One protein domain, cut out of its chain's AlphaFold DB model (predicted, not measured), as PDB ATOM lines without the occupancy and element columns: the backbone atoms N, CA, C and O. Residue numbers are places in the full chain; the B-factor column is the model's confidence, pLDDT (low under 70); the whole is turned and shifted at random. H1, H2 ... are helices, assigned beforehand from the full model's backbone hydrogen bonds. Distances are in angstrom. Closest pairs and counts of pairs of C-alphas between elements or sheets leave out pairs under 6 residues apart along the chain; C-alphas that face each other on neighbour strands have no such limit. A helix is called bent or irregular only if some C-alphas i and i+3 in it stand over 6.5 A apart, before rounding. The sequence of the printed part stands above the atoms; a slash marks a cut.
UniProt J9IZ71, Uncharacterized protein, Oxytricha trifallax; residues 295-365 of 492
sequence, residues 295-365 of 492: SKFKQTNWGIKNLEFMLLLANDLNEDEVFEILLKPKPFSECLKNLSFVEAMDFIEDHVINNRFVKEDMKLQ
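AT A GLANCE: This is residues 295 to 365 of the 492 residues of an uncharacterized protein of Oxytricha trifallax (UniProt J9IZ71). This is a small, rounded group of helices in which a helical hairpin, the long H1 with the shorter H2 folded back beside it, stands loosely side by side with H4, which runs nearly the same way as H1. H3 slants across near the beginnings of H1 and H4, and the short H5 lies near H2 and H4, away from H1. The printed part has 71 residues with five named helices, H1 to H5 in chain order, and no named strand; its class is all helix. It is compact, with a radius of gyration of the C-alphas of 11.6 A and spans of 28 by 27 by 21 A.

IN THESE COORDINATES: Find C-alpha 304 at (182.304, 227.549, 236.789); from there H1, residues 304 to 317, runs 19.8 A to C-alpha 317 at (166.313, 238.140, 231.883). Next come H2, residues 320 to 326, and H3, residues 329 to 336. H4, residues 341 to 353, is 16.3 A long; it is neither bent nor irregular, but only just: C-alphas 350 and 353 are 6.3 A apart. H5, residues 360 to 365, ends with the printed part at C-alpha 365, (178.381, 227.571, 217.131).

HOW THE PARTS SIT: Start at H1. It touches H2, opposite ways at a shallow tilt of 5 degrees, and the two form a hairpin; their closest C-alphas, of Ala 314 and Val 322, are 6.1 A apart. With residues 304 to 307 alone H1 touches H3, at a steep tilt of 59 degrees; look at Ile 304 and Cys 335, whose C-alphas are the closest, 5.3 A apart. H4 is close to H1 but not clearly touching, the same way at a shallow tilt of 10 degrees; the closest C-alphas, of Leu 311 and His 351, are 7.1 A apart. H3 and H4 are also close but not clearly touching, with the C-alphas of Leu 336 and Ala 344 closest at 5.5 A. H5 is close to H4 but not clearly touching, and the closest C-alphas, of Val 352 and Lys 363, are 6.7 A apart. H5 is apart from H1, and only just apart from H3, at 8.2 A. In H1, H2, H3, H4 and H5 every O i to N i+4 pair is within hydrogen-bond range.

THE WHOLE: The two C-alphas farthest apart, those of Phe 297 and Arg 356, are 30.8 A from each other. The printed part has no cut. The links from H1 to H2, H2 to H3 and H3 to H4 are tight, the link from H4 to H5 is short, and no link is long. In the B-factor column the mean pLDDT of the printed part is 86.9; look at residues 298 to 301, ahead of H1, for the four values under 70.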
ATOM      1  N   SER A 295     190.772 236.406 225.559       72.00
ATOM      2  CA  SER A 295     191.877 236.751 224.655       72.00
ATOM      3  C   SER A 295     192.685 237.950 225.147       72.00
ATOM      4  O   SER A 295     193.900 237.969 224.941       72.00
ATOM      5  N   LYS A 296     192.025 238.908 225.819       72.88
ATOM      6  CA  LYS A 296     192.653 240.108 226.377       72.88
ATOM      7  C   LYS A 296     193.361 239.855 227.706       72.88
ATOM      8  O   LYS A 296     194.487 240.307 227.869       72.88
ATOM      9  N   PHE A 297     192.721 239.155 228.644       73.06
ATOM     10  CA  PHE A 297     193.261 239.028 230.005       73.06
ATOM     11  C   PHE A 297     194.039 237.742 230.270       73.06
ATOM     12  O   PHE A 297     194.750 237.682 231.264       73.06
ATOM     13  N   LYS A 298     193.873 236.693 229.449       66.12
ATOM     14  CA  LYS A 298     194.435 235.332 229.635       66.12
ATOM     15  C   LYS A 298     194.102 234.653 230.982       66.12
ATOM     16  O   LYS A 298     194.505 233.521 231.212       66.12
ATOM     17  N   GLN A 299     193.347 235.333 231.845       60.81
ATOM     18  CA  GLN A 299     193.082 234.999 233.245       60.81
ATOM     19  C   GLN A 299     191.583 235.041 233.584       60.81
ATOM     20  O   GLN A 299     191.223 235.080 234.756       60.81
ATOM     21  N   THR A 300     190.675 235.023 232.597       56.22
ATOM     22  CA  THR A 300     189.217 235.016 232.855       56.22
ATOM     23  C   THR A 300     188.718 233.652 233.338       56.22
ATOM     24  O   THR A 300     187.659 233.185 232.919       56.22
ATOM     25  N   ASN A 301     189.454 233.015 234.252       60.97
ATOM     26  CA  ASN A 301     188.943 231.940 235.082       60.97
ATOM     27  C   ASN A 301     188.043 232.546 236.171       60.97
ATOM     28  O   ASN A 301     188.314 232.466 237.368       60.97
ATOM     29  N   TRP A 302     186.952 233.177 235.724       72.56
ATOM     30  CA  TRP A 302     185.843 233.586 236.578       72.56
ATOM     31  C   TRP A 302     185.252 232.379 237.320       72.56
ATOM     32  O   TRP A 302     184.621 232.550 238.359       72.56
ATOM     33  N   GLY A 303     185.522 231.165 236.840       75.31
ATOM     34  CA  GLY A 303     185.192 229.918 237.500       75.31
ATOM     35  C   GLY A 303     183.763 229.490 237.207       75.31
ATOM     36  O   GLY A 303     182.861 230.311 237.019       75.31
ATOM     37  N   ILE A 304     183.561 228.174 237.203       84.38
ATOM     38  CA  ILE A 304     182.304 227.549 236.789       84.38
ATOM     39  C   ILE A 304     181.072 228.126 237.502       84.38
ATOM     40  O   ILE A 304     180.077 228.409 236.853       84.38
ATOM     41  N   LYS A 305     181.171 228.431 238.803       82.75
ATOM     42  CA  LYS A 305     180.059 228.970 239.606       82.75
ATOM     43  C   LYS A 305     179.610 230.376 239.194       82.75
ATOM     44  O   LYS A 305     178.453 230.721 239.409       82.75
ATOM     45  N   ASN A 306     180.496 231.201 238.624       84.94
ATOM     46  CA  ASN A 306     180.081 232.493 238.067       84.94
ATOM     47  C   ASN A 306     179.402 232.298 236.708       84.94
ATOM     48  O   ASN A 306     178.362 232.905 236.478       84.94
ATOM     49  N   LEU A 307     179.927 231.412 235.853       88.88
ATOM     50  CA  LEU A 307     179.286 231.045 234.585       88.88
ATOM     51  C   LEU A 307     177.879 230.463 234.809       88.88
ATOM     52  O   LEU A 307     176.922 230.967 234.236       88.88
ATOM     53  N   GLU A 308     177.749 229.471 235.693       88.75
ATOM     54  CA  GLU A 308     176.485 228.856 236.122       88.75
ATOM     55  C   GLU A 308     175.457 229.914 236.544       88.75
ATOM     56  O   GLU A 308     174.376 230.024 235.967       88.75
ATOM     57  N   PHE A 309     175.825 230.752 237.518       86.75
ATOM     58  CA  PHE A 309     174.952 231.786 238.062       86.75
ATOM     59  C   PHE A 309     174.552 232.831 237.013       86.75
ATOM     60  O   PHE A 309     173.413 233.290 237.002       86.75
ATOM     61  N   MET A 310     175.463 233.197 236.111       89.19
ATOM     62  CA  MET A 310     175.190 234.173 235.059       89.19
ATOM     63  C   MET A 310     174.345 233.596 233.917       89.19
ATOM     64  O   MET A 310     173.539 234.334 233.364       89.19
ATOM     65  N   LEU A 311     174.451 232.299 233.607       90.56
ATOM     66  CA  LEU A 311     173.530 231.615 232.688       90.56
ATOM     67  C   LEU A 311     172.122 231.494 233.291       90.56
ATOM     68  O   LEU A 311     171.137 231.674 232.580       90.56
ATOM     69  N   LEU A 312     172.013 231.251 234.602       87.81
ATOM     70  CA  LEU A 312     170.725 231.273 235.307       87.81
ATOM     71  C   LEU A 312     170.089 232.673 235.285       87.81
ATOM     72  O   LEU A 312     168.916 232.793 234.950       87.81
ATOM     73  N   LEU A 313     170.859 233.732 235.553       86.19
ATOM     74  CA  LEU A 313     170.361 235.107 235.425       86.19
ATOM     75  C   LEU A 313     170.013 235.476 233.973       86.19
ATOM     76  O   LEU A 313     169.033 236.176 233.751       86.19
ATOM     77  N   ALA A 314     170.761 234.983 232.984       89.06
ATOM     78  CA  ALA A 314     170.431 235.178 231.573       89.06
ATOM     79  C   ALA A 314     169.096 234.509 231.190       89.06
ATOM     80  O   ALA A 314     168.336 235.091 230.419       89.06
ATOM     81  N   ASN A 315     168.767 233.344 231.769       87.19
ATOM     82  CA  ASN A 315     167.445 232.716 231.617       87.19
ATOM     83  C   ASN A 315     166.327 233.584 232.224       87.19
ATOM     84  O   ASN A 315     165.260 233.711 231.628       87.19
ATOM     85  N   ASP A 316     166.564 234.171 233.405       86.19
ATOM     86  CA  ASP A 316     165.590 235.029 234.097       86.19
ATOM     87  C   ASP A 316     165.352 236.371 233.364       86.19
ATOM     88  O   ASP A 316     164.286 236.969 233.521       86.19
ATOM     89  N   LEU A 317     166.330 236.843 232.577       85.12
ATOM     90  CA  LEU A 317     166.313 238.140 231.883       85.12
ATOM     91  C   LEU A 317     165.923 238.065 230.391       85.12
ATOM     92  O   LEU A 317     165.038 238.804 229.966       85.12
ATOM     93  N   ASN A 318     166.559 237.180 229.606       85.25
ATOM     94  CA  ASN A 318     166.263 236.873 228.195       85.25
ATOM     95  C   ASN A 318     166.071 238.120 227.274       85.25
ATOM     96  O   ASN A 318     164.947 238.484 226.928       85.25
ATOM     97  N   GLU A 319     167.075 238.867 226.796       84.62
ATOM     98  CA  GLU A 319     168.548 238.858 226.952       84.62
ATOM     99  C   GLU A 319     169.397 237.769 226.243       84.62
ATOM    100  O   GLU A 319     170.406 237.305 226.768       84.62
ATOM    101  N   ASP A 320     169.075 237.463 224.977       88.25
ATOM    102  CA  ASP A 320     169.938 236.708 224.034       88.25
ATOM    103  C   ASP A 320     171.418 237.163 224.015       88.25
ATOM    104  O   ASP A 320     172.332 236.336 224.015       88.25
ATOM    105  N   GLU A 321     171.667 238.482 224.019       92.00
ATOM    106  CA  GLU A 321     173.016 239.080 223.941       92.00
ATOM    107  C   GLU A 321     173.920 238.622 225.103       92.00
ATOM    108  O   GLU A 321     175.139 238.513 224.956       92.00
ATOM    109  N   VAL A 322     173.331 238.283 226.253       92.06
ATOM    110  CA  VAL A 322     174.078 237.746 227.392       92.06
ATOM    111  C   VAL A 322     174.600 236.353 227.058       92.06
ATOM    112  O   VAL A 322     175.796 236.103 227.223       92.06
ATOM    113  N   PHE A 323     173.773 235.465 226.499       93.81
ATOM    114  CA  PHE A 323     174.241 234.157 226.033       93.81
ATOM    115  C   PHE A 323     175.316 234.290 224.944       93.81
ATOM    116  O   PHE A 323     176.301 233.553 224.988       93.81
ATOM    117  N   GLU A 324     175.200 235.264 224.031       93.25
ATOM    118  CA  GLU A 324     176.206 235.509 222.980       93.25
ATOM    119  C   GLU A 324     177.570 235.909 223.555       93.25
ATOM    120  O   GLU A 324     178.609 235.684 222.929       93.25
ATOM    121  N   ILE A 325     177.596 236.493 224.757       93.19
ATOM    122  CA  ILE A 325     178.822 236.817 225.487       93.19
ATOM    123  C   ILE A 325     179.335 235.605 226.265       93.19
ATOM    124  O   ILE A 325     180.522 235.280 226.164       93.19
ATOM    125  N   LEU A 326     178.469 234.943 227.038       92.38
ATOM    126  CA  LEU A 326     178.873 233.883 227.965       92.38
ATOM    127  C   LEU A 326     179.316 232.608 227.247       92.38
ATOM    128  O   LEU A 326     180.317 232.006 227.638       92.38
ATOM    129  N   LEU A 327     178.628 232.252 226.161       93.81
ATOM    130  CA  LEU A 327     178.875 231.055 225.354       93.81
ATOM    131  C   LEU A 327     179.941 231.270 224.267       93.81
ATOM    132  O   LEU A 327     180.023 230.510 223.304       93.81
ATOM    133  N   LYS A 328     180.810 232.281 224.407       91.81
ATOM    134  CA  LYS A 328     181.988 232.409 223.538       91.81
ATOM    135  C   LYS A 328     182.924 231.215 223.779       91.81
ATOM    136  O   LYS A 328     183.359 231.037 224.921       91.81
ATOM    137  N   PRO A 329     183.307 230.437 222.745       91.19
ATOM    138  CA  PRO A 329     183.978 229.147 222.936       91.19
ATOM    139  C   PRO A 329     185.236 229.202 223.802       91.19
ATOM    140  O   PRO A 329     185.454 228.343 224.658       91.19
ATOM    141  N   LYS A 330     186.059 230.246 223.628       88.19
ATOM    142  CA  LYS A 330     187.310 230.381 224.373       88.19
ATOM    143  C   LYS A 330     187.106 230.607 225.881       88.19
ATOM    144  O   LYS A 330     187.562 229.756 226.634       88.19
ATOM    145  N   PRO A 331     186.438 231.670 226.374       87.75
ATOM    146  CA  PRO A 331     186.198 231.817 227.814       87.75
ATOM    147  C   PRO A 331     185.330 230.692 228.405       87.75
ATOM    148  O   PRO A 331     185.574 230.296 229.544       87.75
ATOM    149  N   PHE A 332     184.373 230.141 227.647       91.12
ATOM    150  CA  PHE A 332     183.518 229.043 228.108       91.12
ATOM    151  C   PHE A 332     184.325 227.760 228.381       91.12
ATOM    152  O   PHE A 332     184.324 227.258 229.505       91.12
ATOM    153  N   SER A 333     185.102 227.281 227.399       89.44
ATOM    154  CA  SER A 333     185.963 226.092 227.554       89.44
ATOM    155  C   SER A 333     186.996 226.235 228.676       89.44
ATOM    156  O   SER A 333     187.292 225.271 229.377       89.44
ATOM    157  N   GLU A 334     187.532 227.438 228.897       86.06
ATOM    158  CA  GLU A 334     188.489 227.706 229.977       86.06
ATOM    159  C   GLU A 334     187.824 227.652 231.368       86.06
ATOM    160  O   GLU A 334     188.472 227.239 232.327       86.06
ATOM    161  N   CYS A 335     186.527 227.969 231.486       86.94
ATOM    162  CA  CYS A 335     185.773 227.760 232.728       86.94
ATOM    163  C   CYS A 335     185.566 226.267 233.038       86.94
ATOM    164  O   CYS A 335     185.651 225.874 234.206       86.94
ATOM    165  N   LEU A 336     185.346 225.437 232.008       88.75
ATOM    166  CA  LEU A 336     185.139 223.989 232.147       88.75
ATOM    167  C   LEU A 336     186.390 223.224 232.597       88.75
ATOM    168  O   LEU A 336     186.262 222.200 233.257       88.75
ATOM    169  N   LYS A 337     187.604 223.721 232.319       83.88
ATOM    170  CA  LYS A 337     188.867 223.054 232.716       83.88
ATOM    171  C   LYS A 337     189.053 222.849 234.225       83.88
ATOM    172  O   LYS A 337     189.954 222.117 234.620       83.88
ATOM    173  N   ASN A 338     188.261 223.524 235.058       79.69
ATOM    174  CA  ASN A 338     188.295 223.370 236.517       79.69
ATOM    175  C   ASN A 338     187.437 222.197 237.021       79.69
ATOM    176  O   ASN A 338     187.465 221.902 238.213       79.69
ATOM    177  N   LEU A 339     186.635 221.595 236.143       86.00
ATOM    178  CA  LEU A 339     185.793 220.437 236.418       86.00
ATOM    179  C   LEU A 339     186.510 219.145 236.009       86.00
ATOM    180  O   LEU A 339     187.423 219.164 235.176       86.00
ATOM    181  N   SER A 340     186.052 218.006 236.530       88.50
ATOM    182  CA  SER A 340     186.304 216.728 235.857       88.50
ATOM    183  C   SER A 340     185.650 216.714 234.467       88.50
ATOM    184  O   SER A 340     184.747 217.499 234.171       88.50
ATOM    185  N   PHE A 341     186.096 215.812 233.589       89.25
ATOM    186  CA  PHE A 341     185.543 215.726 232.234       89.25
ATOM    187  C   PHE A 341     184.037 215.416 232.251       89.25
ATOM    188  O   PHE A 341     183.290 215.997 231.471       89.25
ATOM    189  N   VAL A 342     183.595 214.543 233.164       88.25
ATOM    190  CA  VAL A 342     182.181 214.173 233.326       88.25
ATOM    191  C   VAL A 342     181.361 215.369 233.807       88.25
ATOM    192  O   VAL A 342     180.422 215.756 233.124       88.25
ATOM    193  N   GLU A 343     181.773 216.042 234.887       90.31
ATOM    194  CA  GLU A 343     181.085 217.249 235.377       90.31
ATOM    195  C   GLU A 343     181.015 218.357 234.309       90.31
ATOM    196  O   GLU A 343     180.044 219.108 234.262       90.31
ATOM    197  N   ALA A 344     182.028 218.476 233.441       92.38
ATOM    198  CA  ALA A 344     182.003 219.419 232.323       92.38
ATOM    199  C   ALA A 344     180.991 219.029 231.234       92.38
ATOM    200  O   ALA A 344     180.338 219.915 230.684       92.38
ATOM    201  N   MET A 345     180.843 217.736 230.935       92.75
ATOM    202  CA  MET A 345     179.814 217.236 230.017       92.75
ATOM    203  C   MET A 345     178.411 217.454 230.593       92.75
ATOM    204  O   MET A 345     177.577 218.036 229.903       92.75
ATOM    205  N   ASP A 346     178.190 217.093 231.860       91.69
ATOM    206  CA  ASP A 346     176.925 217.313 232.574       91.69
ATOM    207  C   ASP A 346     176.558 218.811 232.579       91.69
ATOM    208  O   ASP A 346     175.427 219.190 232.277       91.69
ATOM    209  N   PHE A 347     177.534 219.696 232.824       94.12
ATOM    210  CA  PHE A 347     177.325 221.145 232.791       94.12
ATOM    211  C   PHE A 347     176.909 221.665 231.404       94.12
ATOM    212  O   PHE A 347     176.038 222.534 231.301       94.12
ATOM    213  N   ILE A 348     177.527 221.162 230.328       94.75
ATOM    214  CA  ILE A 348     177.129 221.490 228.950       94.75
ATOM    215  C   ILE A 348     175.709 220.974 228.682       94.75
ATOM    216  O   ILE A 348     174.901 221.693 228.087       94.75
ATOM    217  N   GLU A 349     175.398 219.754 229.128       91.56
ATOM    218  CA  GLU A 349     174.087 219.139 228.942       91.56
ATOM    219  C   GLU A 349     172.978 219.957 229.627       91.56
ATOM    220  O   GLU A 349     172.028 220.380 228.963       91.56
ATOM    221  N   ASP A 350     173.137 220.278 230.910       91.94
ATOM    222  CA  ASP A 350     172.133 220.994 231.704       91.94
ATOM    223  C   ASP A 350     171.991 222.478 231.322       91.94
ATOM    224  O   ASP A 350     170.874 222.977 231.148       91.94
ATOM    225  N   HIS A 351     173.104 223.211 231.180       93.12
ATOM    226  CA  HIS A 351     173.065 224.676 231.064       93.12
ATOM    227  C   HIS A 351     173.085 225.211 229.628       93.12
ATOM    228  O   HIS A 351     172.709 226.372 229.419       93.12
ATOM    229  N   VAL A 352     173.491 224.399 228.644       93.62
ATOM    230  CA  VAL A 352     173.544 224.794 227.225       93.62
ATOM    231  C   VAL A 352     172.575 223.976 226.382       93.62
ATOM    232  O   VAL A 352     171.708 224.552 225.731       93.62
ATOM    233  N   ILE A 353     172.699 222.650 226.389       90.62
ATOM    234  CA  ILE A 353     171.953 221.768 225.483       90.62
ATOM    235  C   ILE A 353     170.461 221.739 225.832       90.62
ATOM    236  O   ILE A 353     169.624 222.106 225.002       90.62
ATOM    237  N   ASN A 354     170.129 221.365 227.069       89.50
ATOM    238  CA  ASN A 354     168.751 221.254 227.555       89.50
ATOM    239  C   ASN A 354     168.122 222.618 227.879       89.50
ATOM    240  O   ASN A 354     166.912 222.722 228.112       89.50
ATOM    241  N   ASN A 355     168.926 223.683 227.848       90.00
ATOM    242  CA  ASN A 355     168.457 225.042 228.032       90.00
ATOM    243  C   ASN A 355     167.632 225.505 226.815       90.00
ATOM    244  O   ASN A 355     168.074 225.455 225.666       90.00
ATOM    245  N   ARG A 356     166.400 225.956 227.082       90.44
ATOM    246  CA  ARG A 356     165.435 226.419 226.070       90.44
ATOM    247  C   ARG A 356     165.608 227.889 225.685       90.44
ATOM    248  O   ARG A 356     165.034 228.300 224.683       90.44
ATOM    249  N   PHE A 357     166.343 228.657 226.487       91.19
ATOM    250  CA  PHE A 357     166.629 230.073 226.241       91.19
ATOM    251  C   PHE A 357     167.875 230.262 225.370       91.19
ATOM    252  O   PHE A 357     167.967 231.224 224.616       91.19
ATOM    253  N   VAL A 358     168.813 229.309 225.407       92.19
ATOM    254  CA  VAL A 358     169.919 229.271 224.446       92.19
ATOM    255  C   VAL A 358     169.360 228.868 223.082       92.19
ATOM    256  O   VAL A 358     168.751 227.804 222.949       92.19
ATOM    257  N   LYS A 359     169.578 229.705 222.066       92.25
ATOM    258  CA  LYS A 359     169.159 229.418 220.691       92.25
ATOM    259  C   LYS A 359     169.990 228.308 220.059       92.25
ATOM    260  O   LYS A 359     171.149 228.087 220.406       92.25
ATOM    261  N   GLU A 360     169.387 227.641 219.087       89.69
ATOM    262  CA  GLU A 360     169.959 226.481 218.413       89.69
ATOM    263  C   GLU A 360     171.277 226.803 217.689       89.69
ATOM    264  O   GLU A 360     172.294 226.154 217.917       89.69
ATOM    265  N   ASP A 361     171.302 227.890 216.917       91.94
ATOM    266  CA  ASP A 361     172.490 228.420 216.233       91.94
ATOM    267  C   ASP A 361     173.664 228.715 217.180       91.94
ATOM    268  O   ASP A 361     174.822 228.498 216.824       91.94
ATOM    269  N   MET A 362     173.380 229.128 218.414       92.94
ATOM    270  CA  MET A 362     174.397 229.383 219.436       92.94
ATOM    271  C   MET A 362     174.966 228.089 220.028       92.94
ATOM    272  O   MET A 362     176.178 227.995 220.242       92.94
ATOM    273  N   LYS A 363     174.125 227.068 220.253       93.31
ATOM    274  CA  LYS A 363     174.576 225.725 220.670       93.31
ATOM    275  C   LYS A 363     175.459 225.107 219.591       93.31
ATOM    276  O   LYS A 363     176.553 224.633 219.893       93.31
ATOM    277  N   LEU A 364     175.016 225.190 218.336       90.44
ATOM    278  CA  LEU A 364     175.753 224.775 217.144       90.44
ATOM    279  C   LEU A 364     177.121 225.458 217.052       90.44
ATOM    280  O   LEU A 364     178.145 224.788 216.909       90.44
ATOM    281  N   GLN A 365     177.150 226.787 217.181       92.75
ATOM    282  CA  GLN A 365     178.381 227.571 217.131       92.75
ATOM    283  C   GLN A 365     179.351 227.198 218.261       92.75
ATOM    284  O   GLN A 365     180.555 227.098 218.015       92.75
TER     285      GLN A 365